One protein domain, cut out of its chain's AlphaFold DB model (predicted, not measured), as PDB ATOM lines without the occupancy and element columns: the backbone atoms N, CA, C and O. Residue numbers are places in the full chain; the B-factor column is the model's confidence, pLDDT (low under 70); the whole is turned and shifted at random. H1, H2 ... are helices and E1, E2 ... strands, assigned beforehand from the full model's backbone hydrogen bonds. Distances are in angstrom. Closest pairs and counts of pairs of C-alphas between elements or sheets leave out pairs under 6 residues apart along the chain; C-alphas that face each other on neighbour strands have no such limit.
ATOM      1  N   LYS A  72     150.164 136.634 135.933       91.00
ATOM      2  CA  LYS A  72     150.216 136.142 137.308       91.00
ATOM      3  C   LYS A  72     151.179 136.983 138.138       91.00
ATOM      4  O   LYS A  72     152.211 137.433 137.641       91.00
ATOM      5  N   CYS A  73     150.852 137.160 139.409       91.19
ATOM      6  CA  CYS A  73     151.789 137.649 140.408       91.19
ATOM      7  C   CYS A  73     152.788 136.541 140.752       91.19
ATOM      8  O   CYS A  73     152.375 135.453 141.138       91.19
ATOM      9  N   ASP A  74     154.090 136.806 140.698       93.44
ATOM     10  CA  ASP A  74     155.101 135.802 141.063       93.44
ATOM     11  C   ASP A  74     155.215 135.594 142.585       93.44
ATOM     12  O   ASP A  74     155.896 134.678 143.035       93.44
ATOM     13  N   TYR A  75     154.544 136.432 143.383       90.44
ATOM     14  CA  TYR A  75     154.620 136.419 144.849       90.44
ATOM     15  C   TYR A  75     153.421 135.730 145.504       90.44
ATOM     16  O   TYR A  75     153.579 135.089 146.538       90.44
ATOM     17  N   CYS A  76     152.223 135.879 144.931       92.44
ATOM     18  CA  CYS A  76     151.003 135.257 145.457       92.44
ATOM     19  C   CYS A  76     150.315 134.317 144.464       92.44
ATOM     20  O   CYS A  76     149.290 133.745 144.807       92.44
ATOM     21  N   GLU A  77     150.849 134.175 143.248       89.06
ATOM     22  CA  GLU A  77     150.311 133.343 142.159       89.06
ATOM     23  C   GLU A  77     148.919 133.754 141.642       89.06
ATOM     24  O   GLU A  77     148.461 133.226 140.628       89.06
ATOM     25  N   ASP A  78     148.284 134.757 142.254       87.25
ATOM     26  CA  ASP A  78     147.009 135.294 141.794       87.25
ATOM     27  C   ASP A  78     147.142 136.008 140.445       87.25
ATOM     28  O   ASP A  78     148.118 136.719 140.167       87.25
ATOM     29  N   ILE A  79     146.095 135.886 139.629       86.62
ATOM     30  CA  ILE A  79     145.935 136.686 138.420       86.62
ATOM     31  C   ILE A  79     145.553 138.110 138.817       86.62
ATOM     32  O   ILE A  79     144.497 138.354 139.403       86.62
ATOM     33  N   ALA A  80     146.406 139.067 138.476       85.31
ATOM     34  CA  ALA A  80     146.190 140.466 138.793       85.31
ATOM     35  C   ALA A  80     146.928 141.354 137.796       85.31
ATOM     36  O   ALA A  80     147.810 140.913 137.068       85.31
ATOM     37  N   LYS A  81     146.622 142.653 137.804       84.00
ATOM     38  CA  LYS A  81     147.534 143.618 137.194       84.00
ATOM     39  C   LYS A  81     148.843 143.575 137.977       84.00
ATOM     40  O   LYS A  81     148.824 143.770 139.196       84.00
ATOM     41  N   VAL A  82     149.949 143.342 137.279       90.31
ATOM     42  CA  VAL A  82     151.279 143.254 137.884       90.31
ATOM     43  C   VAL A  82     152.209 144.367 137.416       90.31
ATOM     44  O   VAL A  82     152.006 144.984 136.370       90.31
ATOM     45  N   LYS A  83     153.241 144.616 138.218       89.44
ATOM     46  CA  LYS A  83     154.370 145.497 137.923       89.44
ATOM     47  C   LYS A  83     155.665 144.747 138.198       89.44
ATOM     48  O   LYS A  83     155.723 143.956 139.135       89.44
ATOM     49  N   SER A  84     156.700 144.993 137.401       90.19
ATOM     50  CA  SER A  84     158.018 144.386 137.601       90.19
ATOM     51  C   SER A  84     158.612 144.766 138.960       90.19
ATOM     52  O   SER A  84     158.509 145.924 139.372       90.19
ATOM     53  N   SER A  85     159.249 143.798 139.620       88.38
ATOM     54  CA  SER A  85     159.874 143.948 140.935       88.38
ATOM     55  C   SER A  85     160.866 145.120 140.962       88.38
ATOM     56  O   SER A  85     161.649 145.278 140.018       88.38
ATOM     57  N   PRO A  86     160.873 145.938 142.032       85.56
ATOM     58  CA  PRO A  86     161.841 147.019 142.193       85.56
ATOM     59  C   PRO A  86     163.220 146.515 142.650       85.56
ATOM     60  O   PRO A  86     164.183 147.282 142.647       85.56
ATOM     61  N   PHE A  87     163.342 145.243 143.044       88.06
ATOM     62  CA  PHE A  87     164.575 144.683 143.593       88.06
ATOM     63  C   PHE A  87     165.403 143.979 142.525       88.06
ATOM     64  O   PHE A  87     164.931 143.085 141.828       88.06
ATOM     65  N   MET A  88     166.691 144.321 142.460       81.94
ATOM     66  CA  MET A  88     167.625 143.706 141.512       81.94
ATOM     67  C   MET A  88     167.830 142.201 141.766       81.94
ATOM     68  O   MET A  88     168.108 141.465 140.825       81.94
ATOM     69  N   GLY A  89     167.680 141.744 143.016       83.38
ATOM     70  CA  GLY A  89     167.771 140.323 143.380       83.38
ATOM     71  C   GLY A  89     166.660 139.460 142.778       83.38
ATOM     72  O   GLY A  89     166.900 138.294 142.480       83.38
ATOM     73  N   ASP A  90     165.506 140.071 142.500       86.06
ATOM     74  CA  ASP A  90     164.325 139.425 141.920       86.06
ATOM     75  C   ASP A  90     164.040 139.975 140.514       86.06
ATOM     76  O   ASP A  90     162.889 140.126 140.095       86.06
ATOM     77  N   ALA A  91     165.100 140.334 139.781       81.62
ATOM     78  CA  ALA A  91     164.981 140.862 138.432       81.62
ATOM     79  C   ALA A  91     164.240 139.863 137.524       81.62
ATOM     80  O   ALA A  91     164.694 138.742 137.304       81.62
ATOM     81  N   GLY A  92     163.099 140.297 136.984       83.56
ATOM     82  CA  GLY A  92     162.208 139.477 136.160       83.56
ATOM     83  C   GLY A  92     160.944 139.002 136.879       83.56
ATOM     84  O   GLY A  92     159.998 138.620 136.197       83.56
ATOM     85  N   ALA A  93     160.885 139.087 138.211       90.69
ATOM     86  CA  ALA A  93     159.660 138.824 138.959       90.69
ATOM     87  C   ALA A  93     158.679 140.003 138.852       90.69
ATOM     88  O   ALA A  93     159.086 141.161 138.723       90.69
ATOM     89  N   SER A  94     157.385 139.714 138.949       92.12
ATOM     90  CA  SER A  94     156.302 140.697 138.901       92.12
ATOM     91  C   SER A  94     155.386 140.582 140.118       92.12
ATOM     92  O   SER A  94     155.063 139.489 140.579       92.12
ATOM     93  N   MET A  95     154.941 141.720 140.642       92.31
ATOM     94  CA  MET A  95     154.114 141.815 141.846       92.31
ATOM     95  C   MET A  95     152.756 142.408 141.512       92.31
ATOM     96  O   MET A  95     152.674 143.356 140.733       92.31
ATOM     97  N   CYS A  96     151.693 141.902 142.130       93.00
ATOM     98  CA  CYS A  96     150.405 142.582 142.153       93.00
ATOM     99  C   CYS A  96     150.431 143.757 143.142       93.00
ATOM    100  O   CYS A  96     151.318 143.853 143.996       93.00
ATOM    101  N   LYS A  97     149.419 144.630 143.077       91.94
ATOM    102  CA  LYS A  97     149.307 145.781 143.985       91.94
ATOM    103  C   LYS A  97     149.322 145.378 145.467       91.94
ATOM    104  O   LYS A  97     149.962 146.048 146.266       91.94
ATOM    105  N   CYS A  98     148.639 144.290 145.827       91.56
ATOM    106  CA  CYS A  98     148.579 143.815 147.212       91.56
ATOM    107  C   CYS A  98     149.977 143.457 147.736       91.56
ATOM    108  O   CYS A  98     150.412 143.991 148.754       91.56
ATOM    109  N   CYS A  99     150.717 142.628 146.990       92.88
ATOM    110  CA  CYS A  99     152.092 142.278 147.333       92.88
ATOM    111  C   CYS A  99     152.994 143.518 147.357       92.88
ATOM    112  O   CYS A  99     153.792 143.662 148.274       92.88
ATOM    113  N   TRP A 100     152.836 144.441 146.401       93.62
ATOM    114  CA  TRP A 100     153.600 145.690 146.371       93.62
ATOM    115  C   TRP A 100     153.391 146.536 147.628       93.62
ATOM    116  O   TRP A 100     154.359 147.028 148.201       93.62
ATOM    117  N   ASP A 101     152.142 146.710 148.069       92.88
ATOM    118  CA  ASP A 101     151.819 147.517 149.248       92.88
ATOM    119  C   ASP A 101     152.430 146.908 150.521       92.88
ATOM    120  O   ASP A 101     153.049 147.635 151.298       92.88
ATOM    121  N   ILE A 102     152.325 145.582 150.690       91.44
ATOM    122  CA  ILE A 102     152.939 144.847 151.811       91.44
ATOM    123  C   ILE A 102     154.455 145.030 151.786       91.44
ATOM    124  O   ILE A 102     155.053 145.480 152.762       91.44
ATOM    125  N   THR A 103     155.085 144.755 150.645       90.25
ATOM    126  CA  THR A 103     156.537 144.859 150.516       90.25
ATOM    127  C   THR A 103     157.022 146.291 150.707       90.25
ATOM    128  O   THR A 103     158.046 146.503 151.347       90.25
ATOM    129  N   ARG A 104     156.273 147.302 150.248       90.94
ATOM    130  CA  ARG A 104     156.589 148.713 150.507       90.94
ATOM    131  C   ARG A 104     156.593 149.026 152.001       90.94
ATOM    132  O   ARG A 104     157.478 149.742 152.467       90.94
ATOM    133  N   GLU A 105     155.621 148.516 152.753       90.56
ATOM    134  CA  GLU A 105     155.549 148.718 154.202       90.56
ATOM    135  C   GLU A 105     156.703 148.031 154.938       90.56
ATOM    136  O   GLU A 105     157.361 148.668 155.767       90.56
ATOM    137  N   GLU A 106     156.991 146.774 154.599       89.50
ATOM    138  CA  GLU A 106     158.069 145.985 155.201       89.50
ATOM    139  C   GLU A 106     159.455 146.561 154.894       89.50
ATOM    140  O   GLU A 106     160.308 146.664 155.785       89.50
ATOM    141  N   TYR A 107     159.680 146.987 153.648       88.50
ATOM    142  CA  TYR A 107     160.953 147.563 153.225       88.50
ATOM    143  C   TYR A 107     161.204 148.912 153.899       88.50
ATOM    144  O   TYR A 107     162.298 149.145 154.415       88.50
ATOM    145  N   ARG A 108     160.168 149.753 154.008       90.81
ATOM    146  CA  ARG A 108     160.229 151.011 154.761       90.81
ATOM    147  C   ARG A 108     160.525 150.775 156.239       90.81
ATOM    148  O   ARG A 108     161.309 151.517 156.821       90.81
ATOM    149  N   ALA A 109     159.919 149.757 156.854       89.56
ATOM    150  CA  ALA A 109     160.148 149.437 158.262       89.56
ATOM    151  C   ALA A 109     161.571 148.916 158.529       89.56
ATOM    152  O   ALA A 109     162.152 149.231 159.565       89.56
ATOM    153  N   SER A 110     162.128 148.140 157.596       89.44
ATOM    154  CA  SER A 110     163.416 147.458 157.777       89.44
ATOM    155  C   SER A 110     164.616 148.292 157.323       89.44
ATOM    156  O   SER A 110     165.654 148.277 157.979       89.44
ATOM    157  N   HIS A 111     164.483 149.025 156.214       84.19
ATOM    158  CA  HIS A 111     165.581 149.752 155.563       84.19
ATOM    159  C   HIS A 111     165.400 151.277 155.594       84.19
ATOM    160  O   HIS A 111     166.343 152.006 155.304       84.19
ATOM    161  N   GLY A 112     164.214 151.783 155.961       85.00
ATOM    162  CA  GLY A 112     163.918 153.221 155.965       85.00
ATOM    163  C   GLY A 112     163.725 153.834 154.572       85.00
ATOM    164  O   GLY A 112     163.593 155.051 154.460       85.00
ATOM    165  N   GLU A 113     163.697 153.010 153.523       84.19
ATOM    166  CA  GLU A 113     163.581 153.416 152.119       84.19
ATOM    167  C   GLU A 113     162.187 153.101 151.554       84.19
ATOM    168  O   GLU A 113     161.519 152.165 151.995       84.19
ATOM    169  N   GLU A 114     161.738 153.873 150.559       84.94
ATOM    170  CA  GLU A 114     160.450 153.668 149.887       84.94
ATOM    171  C   GLU A 114     160.660 153.202 148.442       84.94
ATOM    172  O   GLU A 114     161.323 153.868 147.649       84.94
TER     173      GLU A 114
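Overview. This is residues 72 to 114 of the 118 residues of an uncharacterized protein of Bacillus infantis (UniProt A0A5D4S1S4). A small two-stranded hairpin, E1 and E2, sits in a head of loops, and one helix, H1, follows the hairpin's second strand directly, the chain turning sharply between Cys 96 and Lys 97, and reaches away from the head as an arm. The unnamed residues 72 to 81 loop beside the hairpin, residues 85 to 93 make its wide loop, and the far part of the arm, residues 107 to 112, sticks out. The printed part has 43 residues with two named strands and one named helix, in the order E1, E2, H1; the sheet is antiparallel. The class is mixed, helices and strands, with only 21 residues in named elements. The whole is compact, with a radius of gyration of the C-alphas of 10.3 A, yet elongated, spanning 30 by 19 by 12 A.

Arrangement. E1, residues 82 to 84, and E2, residues 94 to 96, form a hairpin, antiparallel at 144 degrees between their directions. N 83 and O 95 are within hydrogen-bond range at 2.9 A, and N 95 and O 83 at 2.8 A. A tight link joins E2 to H1, residues 97 to 111. The closest C-alphas of E1 and H1 are those of Val 82 and Lys 97, 6.9 A apart. In H1 every O i to N i+4 pair is within hydrogen-bond range.

Along the chain. E1 begins at C-alpha 82 (151.279, 143.254, 137.884) and is 6.8 A long. E2 is 7.0 A long. H1 is 20.4 A long, from C-alpha 97 (149.307, 145.781, 143.985) to C-alpha 111 (165.581, 149.752, 155.563).

Size, cuts and confidence. The C-alphas farthest apart, those of Ile 79 and Gly 112, are 30.1 A apart. The printed part has no cut. The link from E1 to E2 is short, with 9 residues. Mean pLDDT of the printed part is 88.8, and no printed residue is under 70.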